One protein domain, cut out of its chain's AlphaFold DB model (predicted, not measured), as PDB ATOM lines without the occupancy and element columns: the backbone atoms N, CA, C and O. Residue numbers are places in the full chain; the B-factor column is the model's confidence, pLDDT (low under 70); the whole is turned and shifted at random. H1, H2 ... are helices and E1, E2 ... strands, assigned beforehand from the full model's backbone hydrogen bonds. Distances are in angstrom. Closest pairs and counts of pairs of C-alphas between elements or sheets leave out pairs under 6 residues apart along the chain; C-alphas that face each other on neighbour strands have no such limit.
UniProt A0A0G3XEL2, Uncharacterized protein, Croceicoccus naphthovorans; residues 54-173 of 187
ATOM      1  N   ASP A  54      -5.573 -21.619 -28.439       90.38
ATOM      2  CA  ASP A  54      -6.522 -22.461 -27.717       90.38
ATOM      3  C   ASP A  54      -6.976 -23.627 -28.594       90.38
ATOM      4  O   ASP A  54      -7.279 -24.697 -28.072       90.38
ATOM      5  N   ASP A  55      -6.994 -23.474 -29.917       92.94
ATOM      6  CA  ASP A  55      -7.264 -24.546 -30.879       92.94
ATOM      7  C   ASP A  55      -6.145 -25.596 -30.977       92.94
ATOM      8  O   ASP A  55      -6.353 -26.666 -31.558       92.94
ATOM      9  N   LEU A  56      -4.965 -25.335 -30.409       93.44
ATOM     10  CA  LEU A  56      -3.847 -26.275 -30.382       93.44
ATOM     11  C   LEU A  56      -3.991 -27.267 -29.225       93.44
ATOM     12  O   LEU A  56      -4.265 -26.885 -28.091       93.44
ATOM     13  N   ALA A  57      -3.748 -28.549 -29.501       92.75
ATOM     14  CA  ALA A  57      -3.839 -29.586 -28.480       92.75
ATOM     15  C   ALA A  57      -2.780 -29.387 -27.386       92.75
ATOM     16  O   ALA A  57      -1.613 -29.084 -27.659       92.75
ATOM     17  N   GLN A  58      -3.187 -29.620 -26.148       87.94
ATOM     18  CA  GLN A  58      -2.319 -29.698 -24.982       87.94
ATOM     19  C   GLN A  58      -2.023 -31.171 -24.645       87.94
ATOM     20  O   GLN A  58      -2.706 -32.075 -25.143       87.94
ATOM     21  N   PRO A  59      -1.002 -31.473 -23.821       84.75
ATOM     22  CA  PRO A  59      -0.677 -32.852 -23.447       84.75
ATOM     23  C   PRO A  59      -1.875 -33.660 -22.911       84.75
ATOM     24  O   PRO A  59      -2.012 -34.849 -23.205       84.75
ATOM     25  N   GLU A  60      -2.773 -33.017 -22.169       83.62
ATOM     26  CA  GLU A  60      -3.999 -33.600 -21.620       83.62
ATOM     27  C   GLU A  60      -5.047 -33.998 -22.671       83.62
ATOM     28  O   GLU A  60      -5.855 -34.891 -22.400       83.62
ATOM     29  N   ASP A  61      -5.031 -33.374 -23.853       85.25
ATOM     30  CA  ASP A  61      -5.931 -33.701 -24.966       85.25
ATOM     31  C   ASP A  61      -5.505 -34.990 -25.673       85.25
ATOM     32  O   ASP A  61      -6.343 -35.714 -26.219       85.25
ATOM     33  N   LEU A  62      -4.202 -35.286 -25.638       86.62
ATOM     34  CA  LEU A  62      -3.606 -36.450 -26.287       86.62
ATOM     35  C   LEU A  62      -3.610 -37.678 -25.367       86.62
ATOM     36  O   LEU A  62      -3.924 -38.775 -25.827       86.62
ATOM     37  N   GLY A  63      -3.314 -37.503 -24.073       82.50
ATOM     38  CA  GLY A  63      -3.251 -38.607 -23.106       82.50
ATOM     39  C   GLY A  63      -2.392 -39.789 -23.591       82.50
ATOM     40  O   GLY A  63      -1.448 -39.604 -24.356       82.50
ATOM     41  N   ASP A  64      -2.740 -41.010 -23.165       82.00
ATOM     42  CA  ASP A  64      -2.122 -42.242 -23.691       82.00
ATOM     43  C   ASP A  64      -2.697 -42.622 -25.067       82.00
ATOM     44  O   ASP A  64      -1.991 -43.110 -25.946       82.00
ATOM     45  N   ILE A  65      -4.005 -42.409 -25.242       86.88
ATOM     46  CA  ILE A  65      -4.765 -42.698 -26.459       86.88
ATOM     47  C   ILE A  65      -5.734 -41.539 -26.695       86.88
ATOM     48  O   ILE A  65      -6.493 -41.167 -25.793       86.88
ATOM     49  N   PHE A  66      -5.777 -41.049 -27.931       89.44
ATOM     50  CA  PHE A  66      -6.721 -40.029 -28.386       89.44
ATOM     51  C   PHE A  66      -7.419 -40.460 -29.668       89.44
ATOM     52  O   PHE A  66      -6.881 -41.230 -30.464       89.44
ATOM     53  N   TYR A  67      -8.621 -39.941 -29.904       88.38
ATOM     54  CA  TYR A  67      -9.261 -40.069 -31.205       88.38
ATOM     55  C   TYR A  67      -8.711 -39.002 -32.141       88.38
ATOM     56  O   TYR A  67      -8.764 -37.817 -31.830       88.38
ATOM     57  N   ALA A  68      -8.180 -39.413 -33.282       89.19
ATOM     58  CA  ALA A  68      -7.611 -38.543 -34.289       89.19
ATOM     59  C   ALA A  68      -8.546 -38.425 -35.492       89.19
ATOM     60  O   ALA A  68      -9.147 -39.412 -35.916       89.19
ATOM     61  N   SER A  69      -8.606 -37.239 -36.085       87.12
ATOM     62  CA  SER A  69      -9.190 -36.984 -37.393       87.12
ATOM     63  C   SER A  69      -8.162 -36.277 -38.269       87.12
ATOM     64  O   SER A  69      -7.641 -35.225 -37.912       87.12
ATOM     65  N   ILE A  70      -7.830 -36.882 -39.402       84.62
ATOM     66  CA  ILE A  70      -6.798 -36.421 -40.322       84.62
ATOM     67  C   ILE A  70      -7.478 -35.829 -41.541       84.62
ATOM     68  O   ILE A  70      -8.237 -36.501 -42.242       84.62
ATOM     69  N   VAL A  71      -7.166 -34.563 -41.781       82.12
ATOM     70  CA  VAL A  71      -7.749 -33.728 -42.817       82.12
ATOM     71  C   VAL A  71      -6.631 -33.323 -43.766       82.12
ATOM     72  O   VAL A  71      -5.666 -32.676 -43.370       82.12
ATOM     73  N   GLY A  72      -6.730 -33.707 -45.035       74.56
ATOM     74  CA  GLY A  72      -5.690 -33.366 -46.001       74.56
ATOM     75  C   GLY A  72      -6.139 -33.485 -47.446       74.56
ATOM     76  O   GLY A  72      -7.049 -34.257 -47.766       74.56
ATOM     77  N   TYR A  73      -5.444 -32.749 -48.309       66.31
ATOM     78  CA  TYR A  73      -5.645 -32.722 -49.753       66.31
ATOM     79  C   TYR A  73      -4.582 -33.595 -50.425       66.31
ATOM     80  O   TYR A  73      -3.456 -33.131 -50.612       66.31
ATOM     81  N   PRO A  74      -4.878 -34.858 -50.779       58.75
ATOM     82  CA  PRO A  74      -3.897 -35.714 -51.422       58.75
ATOM     83  C   PRO A  74      -3.645 -35.263 -52.863       58.75
ATOM     84  O   PRO A  74      -4.195 -35.810 -53.817       58.75
ATOM     85  N   SER A  75      -2.759 -34.282 -53.033       52.44
ATOM     86  CA  SER A  75      -2.338 -33.750 -54.336       52.44
ATOM     87  C   SER A  75      -1.774 -34.845 -55.254       52.44
ATOM     88  O   SER A  75      -1.940 -34.796 -56.472       52.44
ATOM     89  N   SER A  76      -1.170 -35.895 -54.685       50.31
ATOM     90  CA  SER A  76      -0.699 -37.068 -55.427       50.31
ATOM     91  C   SER A  76      -1.804 -38.061 -55.805       50.31
ATOM     92  O   SER A  76      -1.625 -38.798 -56.770       50.31
ATOM     93  N   ALA A  77      -2.942 -38.084 -55.099       47.25
ATOM     94  CA  ALA A  77      -4.121 -38.866 -55.502       47.25
ATOM     95  C   ALA A  77      -4.934 -38.164 -56.608       47.25
ATOM     96  O   ALA A  77      -5.771 -38.795 -57.254       47.25
ATOM     97  N   ALA A  78      -4.655 -36.877 -56.837       43.91
ATOM     98  CA  ALA A  78      -5.308 -36.005 -57.808       43.91
ATOM     99  C   ALA A  78      -4.697 -36.040 -59.216       43.91
ATOM    100  O   ALA A  78      -5.243 -35.432 -60.136       43.91
ATOM    101  N   LYS A  79      -3.548 -36.700 -59.419       42.69
ATOM    102  CA  LYS A  79      -2.883 -36.727 -60.731       42.69
ATOM    103  C   LYS A  79      -3.643 -37.634 -61.708       42.69
ATOM    104  O   LYS A  79      -3.288 -38.795 -61.896       42.69
ATOM    105  N   ARG A  80      -4.672 -37.087 -62.362       42.16
ATOM    106  CA  ARG A  80      -5.161 -37.550 -63.669       42.16
ATOM    107  C   ARG A  80      -4.487 -36.765 -64.797       42.16
ATOM    108  O   ARG A  80      -3.987 -35.658 -64.614       42.16
ATOM    109  N   HIS A  81      -4.412 -37.418 -65.953       41.00
ATOM    110  CA  HIS A  81      -3.629 -37.051 -67.138       41.00
ATOM    111  C   HIS A  81      -3.995 -35.708 -67.801       41.00
ATOM    112  O   HIS A  81      -3.306 -35.293 -68.730       41.00
ATOM    113  N   ASP A  82      -5.051 -35.031 -67.358       45.97
ATOM    114  CA  ASP A  82      -5.735 -33.966 -68.093       45.97
ATOM    115  C   ASP A  82      -5.534 -32.546 -67.535       45.97
ATOM    116  O   ASP A  82      -6.048 -31.605 -68.125       45.97
ATOM    117  N   ARG A  83      -4.716 -32.351 -66.486       44.75
ATOM    118  CA  ARG A  83      -4.157 -31.039 -66.054       44.75
ATOM    119  C   ARG A  83      -5.158 -29.886 -65.804       44.75
ATOM    120  O   ARG A  83      -4.703 -28.754 -65.669       44.75
ATOM    121  N   ILE A  84      -6.471 -30.120 -65.722       47.38
ATOM    122  CA  ILE A  84      -7.458 -29.018 -65.750       47.38
ATOM    123  C   ILE A  84      -8.338 -28.893 -64.491       47.38
ATOM    124  O   ILE A  84      -8.917 -27.833 -64.288       47.38
ATOM    125  N   SER A  85      -8.392 -29.850 -63.560       41.03
ATOM    126  CA  SER A  85      -9.102 -29.597 -62.288       41.03
ATOM    127  C   SER A  85      -8.570 -30.401 -61.102       41.03
ATOM    128  O   SER A  85      -8.546 -31.628 -61.096       41.03
ATOM    129  N   LEU A  86      -8.133 -29.668 -60.073       47.34
ATOM    130  CA  LEU A  86      -7.772 -30.157 -58.743       47.34
ATOM    131  C   LEU A  86      -9.031 -30.189 -57.865       47.34
ATOM    132  O   LEU A  86      -9.141 -29.447 -56.898       47.34
ATOM    133  N   GLU A  87      -9.986 -31.061 -58.172       46.69
ATOM    134  CA  GLU A  87     -11.010 -31.427 -57.189       46.69
ATOM    135  C   GLU A  87     -10.547 -32.678 -56.458       46.69
ATOM    136  O   GLU A  87     -10.984 -33.797 -56.718       46.69
ATOM    137  N   THR A  88      -9.591 -32.496 -55.547       51.06
ATOM    138  CA  THR A  88      -9.404 -33.514 -54.516       51.06
ATOM    139  C   THR A  88     -10.329 -33.148 -53.374       51.06
ATOM    140  O   THR A  88     -10.062 -32.143 -52.710       51.06
ATOM    141  N   PRO A  89     -11.420 -33.898 -53.146       56.81
ATOM    142  CA  PRO A  89     -12.261 -33.640 -51.996       56.81
ATOM    143  C   PRO A  89     -11.407 -33.732 -50.733       56.81
ATOM    144  O   PRO A  89     -10.488 -34.552 -50.633       56.81
ATOM    145  N   LEU A  90     -11.714 -32.864 -49.775       65.38
ATOM    146  CA  LEU A  90     -11.211 -32.976 -48.419       65.38
ATOM    147  C   LEU A  90     -11.591 -34.367 -47.899       65.38
ATOM    148  O   LEU A  90     -12.763 -34.617 -47.631       65.38
ATOM    149  N   GLU A  91     -10.637 -35.293 -47.797       67.12
ATOM    150  CA  GLU A  91     -10.944 -36.597 -47.200       67.12
ATOM    151  C   GLU A  91     -10.549 -36.571 -45.733       67.12
ATOM    152  O   GLU A  91      -9.392 -36.278 -45.399       67.12
ATOM    153  N   ILE A  92     -11.529 -36.916 -44.905       70.81
ATOM    154  CA  ILE A  92     -11.418 -37.027 -43.464       70.81
ATOM    155  C   ILE A  92     -11.246 -38.502 -43.122       70.81
ATOM    156  O   ILE A  92     -12.054 -39.353 -43.499       70.81
ATOM    157  N   MET A  93     -10.176 -38.804 -42.404       74.38
ATOM    158  CA  MET A  93      -9.898 -40.138 -41.895       74.38
ATOM    159  C   MET A  93      -9.860 -40.073 -40.382       74.38
ATOM    160  O   MET A  93      -9.126 -39.250 -39.850       74.38
ATOM    161  N   SER A  94     -10.589 -40.944 -39.692       75.69
ATOM    162  CA  SER A  94     -10.637 -40.875 -38.237       75.69
ATOM    163  C   SER A  94     -10.352 -42.211 -37.575       75.69
ATOM    164  O   SER A  94     -10.898 -43.235 -37.976       75.69
ATOM    165  N   HIS A  95      -9.475 -42.201 -36.575       84.56
ATOM    166  CA  HIS A  95      -9.047 -43.391 -35.848       84.56
ATOM    167  C   HIS A  95      -8.329 -43.006 -34.551       84.56
ATOM    168  O   HIS A  95      -7.882 -41.879 -34.402       84.56
ATOM    169  N   PHE A  96      -8.158 -43.944 -33.623       87.69
ATOM    170  CA  PHE A  96      -7.304 -43.737 -32.456       87.69
ATOM    171  C   PHE A  96      -5.818 -43.628 -32.816       87.69
ATOM    172  O   PHE A  96      -5.325 -44.374 -33.673       87.69
ATOM    173  N   GLY A  97      -5.131 -42.723 -32.123       90.31
ATOM    174  CA  GLY A  97      -3.691 -42.541 -32.159       90.31
ATOM    175  C   GLY A  97      -3.078 -42.442 -30.765       90.31
ATOM    176  O   GLY A  97      -3.783 -42.386 -29.757       90.31
ATOM    177  N   GLU A  98      -1.752 -42.436 -30.746       93.12
ATOM    178  CA  GLU A  98      -0.898 -42.373 -29.560       93.12
ATOM    179  C   GLU A  98       0.309 -41.457 -29.824       93.12
ATOM    180  O   GLU A  98       0.634 -41.144 -30.977       93.12
ATOM    181  N   VAL A  99       0.977 -41.024 -28.754       92.38
ATOM    182  CA  VAL A  99       2.244 -40.285 -28.838       92.38
ATOM    183  C   VAL A  99       3.401 -41.274 -28.668       92.38
ATOM    184  O   VAL A  99       3.533 -41.920 -27.633       92.38
ATOM    185  N   GLU A 100       4.248 -41.402 -29.687       90.75
ATOM    186  CA  GLU A 100       5.444 -42.244 -29.651       90.75
ATOM    187  C   GLU A 100       6.518 -41.666 -28.698       90.75
ATOM    188  O   GLU A 100       6.558 -40.455 -28.465       90.75
ATOM    189  N   PRO A 101       7.475 -42.480 -28.201       87.31
ATOM    190  CA  PRO A 101       8.550 -42.011 -27.312       87.31
ATOM    191  C   PRO A 101       9.440 -40.900 -27.891       87.31
ATOM    192  O   PRO A 101      10.066 -40.148 -27.148       87.31
ATOM    193  N   ASN A 102       9.509 -40.795 -29.219       86.12
ATOM    194  CA  ASN A 102      10.213 -39.725 -29.934       86.12
ATOM    195  C   ASN A 102       9.394 -38.414 -30.013       86.12
ATOM    196  O   ASN A 102       9.831 -37.459 -30.651       86.12
ATOM    197  N   GLY A 103       8.205 -38.373 -29.406       87.50
ATOM    198  CA  GLY A 103       7.287 -37.240 -29.422       87.50
ATOM    199  C   GLY A 103       6.438 -37.119 -30.687       87.50
ATOM    200  O   GLY A 103       5.702 -36.144 -30.808       87.50
ATOM    201  N   ARG A 104       6.515 -38.059 -31.637       92.31
ATOM    202  CA  ARG A 104       5.674 -38.070 -32.844       92.31
ATOM    203  C   ARG A 104       4.301 -38.656 -32.554       92.31
ATOM    204  O   ARG A 104       4.112 -39.405 -31.604       92.31
ATOM    205  N   LEU A 105       3.335 -38.323 -33.397       94.25
ATOM    206  CA  LEU A 105       2.016 -38.940 -33.369       94.25
ATOM    207  C   LEU A 105       2.021 -40.198 -34.237       94.25
ATOM    208  O   LEU A 105       2.527 -40.166 -35.360       94.25
ATOM    209  N   SER A 106       1.407 -41.269 -33.748       93.94
ATOM    210  CA  SER A 106       1.156 -42.507 -34.490       93.94
ATOM    211  C   SER A 106      -0.346 -42.762 -34.511       93.94
ATOM    212  O   SER A 106      -0.960 -42.999 -33.474       93.94
ATOM    213  N   ILE A 107      -0.961 -42.672 -35.690       91.94
ATOM    214  CA  ILE A 107      -2.399 -42.860 -35.884       91.94
ATOM    215  C   ILE A 107      -2.591 -44.158 -36.646       91.94
ATOM    216  O   ILE A 107      -2.163 -44.288 -37.798       91.94
ATOM    217  N   ALA A 108      -3.242 -45.127 -36.009       88.19
ATOM    218  CA  ALA A 108      -3.550 -46.383 -36.667       88.19
ATOM    219  C   ALA A 108      -4.514 -46.150 -37.841       88.19
ATOM    220  O   ALA A 108      -5.388 -45.287 -37.806       88.19
ATOM    221  N   PHE A 109      -4.348 -46.922 -38.909       79.56
ATOM    222  CA  PHE A 109      -5.228 -46.894 -40.065       79.56
ATOM    223  C   PHE A 109      -5.752 -48.289 -40.349       79.56
ATOM    224  O   PHE A 109      -5.033 -49.181 -40.813       79.56
ATOM    225  N   ASN A 110      -7.052 -48.456 -40.153       72.69
ATOM    226  CA  ASN A 110      -7.747 -49.648 -40.578       72.69
ATOM    227  C   ASN A 110      -8.764 -49.308 -41.667       72.69
ATOM    228  O   ASN A 110      -9.868 -48.845 -41.400       72.69
ATOM    229  N   LYS A 111      -8.416 -49.629 -42.918       67.00
ATOM    230  CA  LYS A 111      -9.290 -49.455 -44.090       67.00
ATOM    231  C   LYS A 111     -10.663 -50.127 -43.941       67.00
ATOM    232  O   LYS A 111     -11.606 -49.724 -44.612       67.00
ATOM    233  N   LYS A 112     -10.776 -51.149 -43.080       63.34
ATOM    234  CA  LYS A 112     -12.037 -51.849 -42.790       63.34
ATOM    235  C   LYS A 112     -12.912 -51.137 -41.760       63.34
ATOM    236  O   LYS A 112     -14.113 -51.367 -41.762       63.34
ATOM    237  N   GLU A 113     -12.328 -50.310 -40.896       61.62
ATOM    238  CA  GLU A 113     -13.076 -49.524 -39.902       61.62
ATOM    239  C   GLU A 113     -13.704 -48.265 -40.528       61.62
ATOM    240  O   GLU A 113     -14.636 -47.696 -39.969       61.62
ATOM    241  N   GLY A 114     -13.298 -47.933 -41.761       54.34
ATOM    242  CA  GLY A 114     -13.985 -46.987 -42.636       54.34
ATOM    243  C   GLY A 114     -13.595 -45.524 -42.409       54.34
ATOM    244  O   GLY A 114     -13.010 -45.156 -41.397       54.34
ATOM    245  N   GLY A 115     -13.904 -44.689 -43.400       57.44
ATOM    246  CA  GLY A 115     -13.916 -43.231 -43.299       57.44
ATOM    247  C   GLY A 115     -15.351 -42.727 -43.444       57.44
ATOM    248  O   GLY A 115     -16.205 -43.430 -43.989       57.44
ATOM    249  N   LEU A 116     -15.644 -41.521 -42.967       53.00
ATOM    250  CA  LEU A 116     -16.948 -40.881 -43.157       53.00
ATOM    251  C   LEU A 116     -16.854 -39.906 -44.333       53.00
ATOM    252  O   LEU A 116     -16.065 -38.967 -44.301       53.00
ATOM    253  N   GLY A 117     -17.636 -40.159 -45.382       55.28
ATOM    254  CA  GLY A 117     -17.863 -39.224 -46.481       55.28
ATOM    255  C   GLY A 117     -19.226 -38.543 -46.354       55.28
ATOM    256  O   GLY A 117     -20.028 -38.886 -45.486       55.28
ATOM    257  N   SER A 118     -19.521 -37.614 -47.264       53.22
ATOM    258  CA  SER A 118     -20.815 -36.914 -47.325       53.22
ATOM    259  C   SER A 118     -22.015 -37.849 -47.525       53.22
ATOM    260  O   SER A 118     -23.123 -37.497 -47.137       53.22
ATOM    261  N   GLU A 119     -21.800 -39.042 -48.087       59.19
ATOM    262  CA  GLU A 119     -22.836 -40.062 -48.320       59.19
ATOM    263  C   GLU A 119     -22.771 -41.253 -47.340       59.19
ATOM    264  O   GLU A 119     -23.391 -42.291 -47.566       59.19
ATOM    265  N   GLY A 120     -22.030 -41.123 -46.233       58.94
ATOM    266  CA  GLY A 120     -21.946 -42.140 -45.179       58.94
ATOM    267  C   GLY A 120     -20.608 -42.882 -45.134       58.94
ATOM    268  O   GLY A 120     -19.549 -42.297 -45.365       58.94
ATOM    269  N   HIS A 121     -20.637 -44.170 -44.772       59.25
ATOM    270  CA  HIS A 121     -19.423 -44.982 -44.656       59.25
ATOM    271  C   HIS A 121     -18.767 -45.178 -46.023       59.25
ATOM    272  O   HIS A 121     -19.330 -45.791 -46.928       59.25
ATOM    273  N   THR A 122     -17.535 -44.700 -46.143       59.22
ATOM    274  CA  THR A 122     -16.696 -44.889 -47.323       59.22
ATOM    275  C   THR A 122     -15.554 -45.840 -46.991       59.22
ATOM    276  O   THR A 122     -15.102 -45.926 -45.848       59.22
ATOM    277  N   ILE A 123     -15.074 -46.570 -47.999       61.22
ATOM    278  CA  ILE A 123     -13.802 -47.288 -47.899       61.22
ATOM    279  C   ILE A 123     -12.710 -46.241 -48.149       61.22
ATOM    280  O   ILE A 123     -12.560 -45.809 -49.296       61.22
ATOM    281  N   PRO A 124     -11.957 -45.811 -47.121       62.78
ATOM    282  CA  PRO A 124     -10.952 -44.779 -47.305       62.78
ATOM    283  C   PRO A 124      -9.865 -45.313 -48.239       62.78
ATOM    284  O   PRO A 124      -9.459 -46.480 -48.158       62.78
ATOM    285  N   LYS A 125      -9.406 -44.472 -49.168       68.00
ATOM    286  CA  LYS A 125      -8.250 -44.802 -50.008       68.00
ATOM    287  C   LYS A 125      -7.009 -44.938 -49.128       68.00
ATOM    288  O   LYS A 125      -6.975 -44.463 -47.995       68.00
ATOM    289  N   ASP A 126      -5.987 -45.609 -49.651       71.69
ATOM    290  CA  ASP A 126      -4.685 -45.614 -48.984       71.69
ATOM    291  C   ASP A 126      -4.233 -44.144 -48.832       71.69
ATOM    292  O   ASP A 126      -4.296 -43.411 -49.824       71.69
ATOM    293  N   PRO A 127      -3.791 -43.691 -47.642       71.81
ATOM    294  CA  PRO A 127      -3.614 -42.266 -47.333       71.81
ATOM    295  C   PRO A 127      -2.327 -41.662 -47.930       71.81
ATOM    296  O   PRO A 127      -1.691 -40.782 -47.351       71.81
ATOM    297  N   PHE A 128      -1.922 -42.125 -49.112       73.62
ATOM    298  CA  PHE A 128      -0.823 -41.533 -49.863       73.62
ATOM    299  C   PHE A 128      -1.137 -40.077 -50.220       73.62
ATOM    300  O   PHE A 128      -2.228 -39.760 -50.694       73.62
ATOM    301  N   GLY A 129      -0.158 -39.196 -50.020       70.75
ATOM    302  CA  GLY A 129      -0.301 -37.767 -50.309       70.75
ATOM    303  C   GLY A 129      -0.956 -36.947 -49.201       70.75
ATOM    304  O   GLY A 129      -1.212 -35.773 -49.416       70.75
ATOM    305  N   LYS A 130      -1.218 -37.525 -48.023       76.81
ATOM    306  CA  LYS A 130      -1.736 -36.783 -46.860       76.81
ATOM    307  C   LYS A 130      -0.656 -36.025 -46.074       76.81
ATOM    308  O   LYS A 130      -0.986 -35.406 -45.068       76.81
ATOM    309  N   SER A 131       0.601 -36.075 -46.520       82.06
ATOM    310  CA  SER A 131       1.692 -35.270 -45.957       82.06
ATOM    311  C   SER A 131       1.329 -33.782 -46.003       82.06
ATOM    312  O   SER A 131       0.771 -33.312 -46.996       82.06
ATOM    313  N   GLY A 132       1.570 -33.064 -44.909       85.12
ATOM    314  CA  GLY A 132       1.126 -31.683 -44.713       85.12
ATOM    315  C   GLY A 132      -0.338 -31.535 -44.268       85.12
ATOM    316  O   GLY A 132      -0.779 -30.418 -44.011       85.12
ATOM    317  N   GLY A 133      -1.102 -32.628 -44.160       87.75
ATOM    318  CA  GLY A 133      -2.474 -32.610 -43.648       87.75
ATOM    319  C   GLY A 133      -2.542 -32.356 -42.141       87.75
ATOM    320  O   GLY A 133      -1.668 -32.785 -41.391       87.75
ATOM    321  N   ALA A 134      -3.605 -31.696 -41.685       91.06
ATOM    322  CA  ALA A 134      -3.849 -31.443 -40.271       91.06
ATOM    323  C   ALA A 134      -4.340 -32.709 -39.557       91.06
ATOM    324  O   ALA A 134      -5.197 -33.434 -40.067       91.06
ATOM    325  N   ILE A 135      -3.817 -32.959 -38.359       93.31
ATOM    326  CA  ILE A 135      -4.277 -34.006 -37.446       93.31
ATOM    327  C   ILE A 135      -4.983 -33.309 -36.291       93.31
ATOM    328  O   ILE A 135      -4.345 -32.634 -35.486       93.31
ATOM    329  N   PHE A 136      -6.291 -33.491 -36.189       93.19
ATOM    330  CA  PHE A 136      -7.091 -33.041 -35.060       93.19
ATOM    331  C   PHE A 136      -7.275 -34.180 -34.064       93.19
ATOM    332  O   PHE A 136      -7.434 -35.328 -34.463       93.19
ATOM    333  N   SER A 137      -7.269 -33.868 -32.775       92.94
ATOM    334  CA  SER A 137      -7.503 -34.809 -31.686       92.94
ATOM    335  C   SER A 137      -8.785 -34.479 -30.939       92.94
ATOM    336  O   SER A 137      -9.181 -33.320 -30.828       92.94
ATOM    337  N   MET A 138      -9.417 -35.518 -30.410       90.81
ATOM    338  CA  MET A 138     -10.437 -35.434 -29.384       90.81
ATOM    339  C   MET A 138     -10.037 -36.367 -28.252       90.81
ATOM    340  O   MET A 138      -9.715 -37.541 -28.479       90.81
ATOM    341  N   ARG A 139     -10.095 -35.846 -27.029       87.69
ATOM    342  CA  ARG A 139      -9.734 -36.600 -25.837       87.69
ATOM    343  C   ARG A 139     -10.605 -37.846 -25.692       87.69
ATOM    344  O   ARG A 139     -11.830 -37.792 -25.849       87.69
ATOM    345  N   SER A 140      -9.976 -38.961 -25.337       85.69
ATOM    346  CA  SER A 140     -10.667 -40.220 -25.068       85.69
ATOM    347  C   SER A 140     -10.315 -40.817 -23.713       85.69
ATOM    348  O   SER A 140      -9.223 -40.628 -23.187       85.69
ATOM    349  N   SER A 141     -11.258 -41.574 -23.154       85.12
ATOM    350  CA  SER A 141     -11.024 -42.497 -22.045       85.12
ATOM    351  C   SER A 141     -10.981 -43.913 -22.614       85.12
ATOM    352  O   SER A 141     -12.021 -44.511 -22.907       85.12
ATOM    353  N   GLY A 142      -9.777 -44.439 -22.841       82.31
ATOM    354  CA  GLY A 142      -9.593 -45.668 -23.614       82.31
ATOM    355  C   GLY A 142     -10.046 -45.472 -25.064       82.31
ATOM    356  O   GLY A 142      -9.525 -44.612 -25.761       82.31
ATOM    357  N   ARG A 143     -11.039 -46.248 -25.522       79.38
ATOM    358  CA  ARG A 143     -11.618 -46.137 -26.880       79.38
ATOM    359  C   ARG A 143     -12.941 -45.367 -26.933       79.38
ATOM    360  O   ARG A 143     -13.707 -45.515 -27.881       79.38
ATOM    361  N   VAL A 144     -13.237 -44.573 -25.908       82.50
ATOM    362  CA  VAL A 144     -14.462 -43.770 -25.842       82.50
ATOM    363  C   VAL A 144     -14.088 -42.300 -25.930       82.50
ATOM    364  O   VAL A 144     -13.374 -41.797 -25.065       82.50
ATOM    365  N   VAL A 145     -14.570 -41.614 -26.969       84.69
ATOM    366  CA  VAL A 145     -14.418 -40.158 -27.114       84.69
ATOM    367  C   VAL A 145     -15.247 -39.467 -26.040       84.69
ATOM    368  O   VAL A 145     -16.424 -39.783 -25.861       84.69
ATOM    369  N   LEU A 146     -14.637 -38.533 -25.311       85.75
ATOM    370  CA  LEU A 146     -15.339 -37.794 -24.269       85.75
ATOM    371  C   LEU A 146     -16.290 -36.764 -24.909       85.75
ATOM    372  O   LEU A 146     -15.870 -36.009 -25.790       85.75
ATOM    373  N   PRO A 147     -17.570 -36.715 -24.500       83.38
ATOM    374  CA  PRO A 147     -18.532 -35.782 -25.073       83.38
ATOM    375  C   PRO A 147     -18.215 -34.330 -24.686       83.38
ATOM    376  O   PRO A 147     -17.601 -34.057 -23.654       83.38
ATOM    377  N   GLY A 148     -18.662 -33.390 -25.522       82.38
ATOM    378  CA  GLY A 148     -18.520 -31.949 -25.278       82.38
ATOM    379  C   GLY A 148     -17.110 -31.391 -25.482       82.38
ATOM    380  O   GLY A 148     -16.894 -30.211 -25.232       82.38
ATOM    381  N   GLN A 149     -16.159 -32.211 -25.937       81.12
ATOM    382  CA  GLN A 149     -14.813 -31.758 -26.278       81.12
ATOM    383  C   GLN A 149     -14.792 -31.182 -27.698       81.12
ATOM    384  O   GLN A 149     -15.319 -31.796 -28.629       81.12
ATOM    385  N   SER A 150     -14.167 -30.019 -27.875       85.38
ATOM    386  CA  SER A 150     -13.824 -29.496 -29.199       85.38
ATOM    387  C   SER A 150     -12.613 -30.242 -29.753       85.38
ATOM    388  O   SER A 150     -11.684 -30.530 -29.000       85.38
ATOM    389  N   ALA A 151     -12.588 -30.504 -31.058       89.75
ATOM    390  CA  ALA A 151     -11.393 -31.041 -31.695       89.75
ATOM    391  C   ALA A 151     -10.250 -30.010 -31.648       89.75
ATOM    392  O   ALA A 151     -10.474 -28.839 -31.947       89.75
ATOM    393  N   LYS A 152      -9.039 -30.446 -31.286       94.38
ATOM    394  CA  LYS A 152      -7.839 -29.597 -31.181       94.38
ATOM    395  C   LYS A 152      -6.760 -30.051 -32.154       94.38
ATOM    396  O   LYS A 152      -6.581 -31.255 -32.336       94.38
ATOM    397  N   LEU A 153      -6.023 -29.131 -32.774       95.06
ATOM    398  CA  LEU A 153      -4.916 -29.467 -33.670       95.06
ATOM    399  C   LEU A 153      -3.796 -30.150 -32.878       95.06
ATOM    400  O   LEU A 153      -3.064 -29.517 -32.121       95.06
ATOM    401  N   ALA A 154      -3.652 -31.453 -33.082       95.56
ATOM    402  CA  ALA A 154      -2.638 -32.282 -32.449       95.56
ATOM    403  C   ALA A 154      -1.308 -32.259 -33.195       95.56
ATOM    404  O   ALA A 154      -0.258 -32.452 -32.581       95.56
ATOM    405  N   GLY A 155      -1.337 -32.065 -34.514       94.56
ATOM    406  CA  GLY A 155      -0.131 -32.157 -35.320       94.56
ATOM    407  C   GLY A 155      -0.355 -32.060 -36.821       94.56
ATOM    408  O   GLY A 155      -1.462 -31.803 -37.291       94.56
ATOM    409  N   ILE A 156       0.719 -32.308 -37.567       94.00
ATOM    410  CA  ILE A 156       0.728 -32.372 -39.033       94.00
ATOM    411  C   ILE A 156       1.154 -33.773 -39.462       94.00
ATOM    412  O   ILE A 156       2.144 -34.306 -38.964       94.00
ATOM    413  N   ALA A 157       0.407 -34.385 -40.375       92.25
ATOM    414  CA  ALA A 157       0.747 -35.677 -40.954       92.25
ATOM    415  C   ALA A 157       2.004 -35.556 -41.822       92.25
ATOM    416  O   ALA A 157       2.094 -34.666 -42.664       92.25
ATOM    417  N   LEU A 158       2.953 -36.472 -41.636       91.06
ATOM    418  CA  LEU A 158       4.224 -36.499 -42.364       91.06
ATOM    419  C   LEU A 158       4.200 -37.595 -43.423       91.06
ATOM    420  O   LEU A 158       4.355 -37.336 -44.614       91.06
ATOM    421  N   GLU A 159       3.928 -38.828 -42.994       88.88
ATOM    422  CA  GLU A 159       4.057 -39.998 -43.854       88.88
ATOM    423  C   GLU A 159       3.029 -41.091 -43.550       88.88
ATOM    424  O   GLU A 159       2.540 -41.259 -42.431       88.88
ATOM    425  N   TRP A 160       2.738 -41.883 -44.582       86.81
ATOM    426  CA  TRP A 160       1.971 -43.114 -44.478       86.81
ATOM    427  C   TRP A 160       2.914 -44.320 -44.451       86.81
ATOM    428  O   TRP A 160       3.491 -44.694 -45.476       86.81
ATOM    429  N   ARG A 161       3.022 -44.993 -43.302       89.06
ATOM    430  CA  ARG A 161       3.817 -46.219 -43.158       89.06
ATOM    431  C   ARG A 161       2.973 -47.438 -43.508       89.06
ATOM    432  O   ARG A 161       2.423 -48.126 -42.647       89.06
ATOM    433  N   LYS A 162       2.881 -47.720 -44.810       83.25
ATOM    434  CA  LYS A 162       2.057 -48.810 -45.365       83.25
ATOM    435  C   LYS A 162       2.254 -50.182 -44.695       83.25
ATOM    436  O   LYS A 162       1.233 -50.811 -44.410       83.25
ATOM    437  N   PRO A 163       3.487 -50.672 -44.433       86.12
ATOM    438  CA  PRO A 163       3.681 -51.986 -43.809       86.12
ATOM    439  C   PRO A 163       3.090 -52.077 -42.398       86.12
ATOM    440  O   PRO A 163       2.607 -53.127 -41.989       86.12
ATOM    441  N   GLU A 164       3.090 -50.957 -41.681       88.56
ATOM    442  CA  GLU A 164       2.684 -50.852 -40.277       88.56
ATOM    443  C   GLU A 164       1.227 -50.404 -40.123       88.56
ATOM    444  O   GLU A 164       0.681 -50.387 -39.026       88.56
ATOM    445  N   LYS A 165       0.595 -50.048 -41.241       86.69
ATOM    446  CA  LYS A 165      -0.758 -49.515 -41.315       86.69
ATOM    447  C   LYS A 165      -0.993 -48.310 -40.391       86.69
ATOM    448  O   LYS A 165      -2.021 -48.241 -39.721       86.69
ATOM    449  N   ARG A 166      -0.065 -47.352 -40.364       89.31
ATOM    450  CA  ARG A 166      -0.190 -46.122 -39.562       89.31
ATOM    451  C   ARG A 166       0.252 -44.865 -40.297       89.31
ATOM    452  O   ARG A 166       1.176 -44.903 -41.111       89.31
ATOM    453  N   ILE A 167      -0.414 -43.756 -39.996       90.19
ATOM    454  CA  ILE A 167       0.045 -42.416 -40.356       90.19
ATOM    455  C   ILE A 167       0.904 -41.900 -39.210       90.19
ATOM    456  O   ILE A 167       0.497 -41.964 -38.051       90.19
ATOM    457  N   VAL A 168       2.080 -41.383 -39.549       93.38
ATOM    458  CA  VAL A 168       2.973 -40.728 -38.595       93.38
ATOM    459  C   VAL A 168       2.901 -39.227 -38.807       93.38
ATOM    460  O   VAL A 168       2.907 -38.754 -39.945       93.38
ATOM    461  N   GLY A 169       2.810 -38.482 -37.711       94.00
ATOM    462  CA  GLY A 169       2.710 -37.030 -37.716       94.00
ATOM    463  C   GLY A 169       3.692 -36.359 -36.764       94.00
ATOM    464  O   GLY A 169       4.092 -36.937 -35.753       94.00
ATOM    465  N   ALA A 170       4.054 -35.117 -37.064       94.62
ATOM    466  CA  ALA A 170       4.730 -34.249 -36.118       94.62
ATOM    467  C   ALA A 170       3.715 -33.723 -35.102       94.62
ATOM    468  O   ALA A 170       2.678 -33.179 -35.480       94.62
ATOM    469  N   ASN A 171       4.020 -33.874 -33.816       93.31
ATOM    470  CA  ASN A 171       3.207 -33.347 -32.725       93.31
ATOM    471  C   ASN A 171       3.268 -31.809 -32.686       93.31
ATOM    472  O   ASN A 171       4.281 -31.199 -33.030       93.31
ATOM    473  N   VAL A 172       2.200 -31.175 -32.210       93.12
ATOM    474  CA  VAL A 172       2.094 -29.727 -32.011       93.12
ATOM    475  C   VAL A 172       3.221 -29.115 -31.177       93.12
ATOM    476  O   VAL A 172       3.617 -27.986 -31.440       93.12
ATOM    477  N   LEU A 173       3.835 -29.850 -30.247       90.25
ATOM    478  CA  LEU A 173       5.028 -29.395 -29.525       90.25
ATOM    479  C   LEU A 173       6.245 -29.218 -30.446       90.25
ATOM    480  O   LEU A 173       7.034 -28.293 -30.250       90.25
TER     481      LEU A 173
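Overview. This is residues 54 to 173 of the 187 residues of an uncharacterized protein of Croceicoccus naphthovorans (UniProt A0A0G3XEL2). A closed barrel of six strands, E1, E2, E3, E8, E7 and E6 round the ring, makes the body, and from one end of it the long E1 to E2 loop reaches out, its residues 80 to 85 sticking out freely. A small hairpin, E4 and E5, stands off the side of the barrel by E2, and the short helix H1 sits outside the barrel beside E6. The printed part has 120 residues, in the order H1 E1 E2 E3 E4 E5 E6 E7 E8; it is mostly strand, though under half of its residues are in named elements, and both sheets are antiparallel. It is compact, with a radius of gyration of the C-alphas of 14.4 A and spans of 46 by 31 by 31 A.

Arrangement. Look first at E1, residues 66 to 72, with E2, residues 91 to 99, on one side and E6, residues 134 to 141, on the other side. In the hairpin of E1 and E2 find N 68 and O 95, 2.7 A apart; for E6 and E1 take N 136 and O 69, 2.8 A. E2 bends by 68 degrees at residue 96 and its residues 97 to 99 pair with E3, residues 105 to 108, completing a meander, each strand the antiparallel neighbour of the one before; N 98 and O 106 are 2.9 A apart in this hairpin. E8, residues 166 to 171, is the antiparallel neighbour of E3, with N 107 and O 167 within hydrogen-bond range at 2.9 A. E7, residues 152 to 161, bends by 67 degrees at residue 158 and forms hairpins with E8, N 158 and O 168 at 2.8 A, and with E6, N 154 and O 135 at 2.8 A; E6, E7 and E8 are a second meander. E4, residues 115 to 117, and E5, residues 120 to 122, form a hairpin with N 117 and O 120 2.9 A apart; the closest C-alphas of E2 and E4, Met 93 and Gly 115, are 5.3 A apart, while E5 and E2 are apart. H1, residues 59 to 62, is on the barrel at a height over the sheet of 7.2 A; its closest C-alpha pair with E6 is Asp 61 and Arg 139, 4.9 A. H1 is too short for an O i to N i+4 pair; its one O i to N i+3 pair is within hydrogen-bond range.

Along the chain. Find C-alpha 59, where H1 begins, at (-0.677, -32.852, -23.447). E1 runs 18.9 A, E2 22.9 A, E6 22.5 A and E7 23.6 A. E8 ends at C-alpha 171, (3.207, -33.347, -32.725).

Size, cuts and confidence. The C-alphas farthest apart, those of Asp 82 and Ser 141, are 47.1 A apart. The printed part has no cut; the links E1 to E2 and E5 to E6 are long. Mean pLDDT of the printed part is 77.6, and residues 73 to 91 and 111 to 125 are under 70.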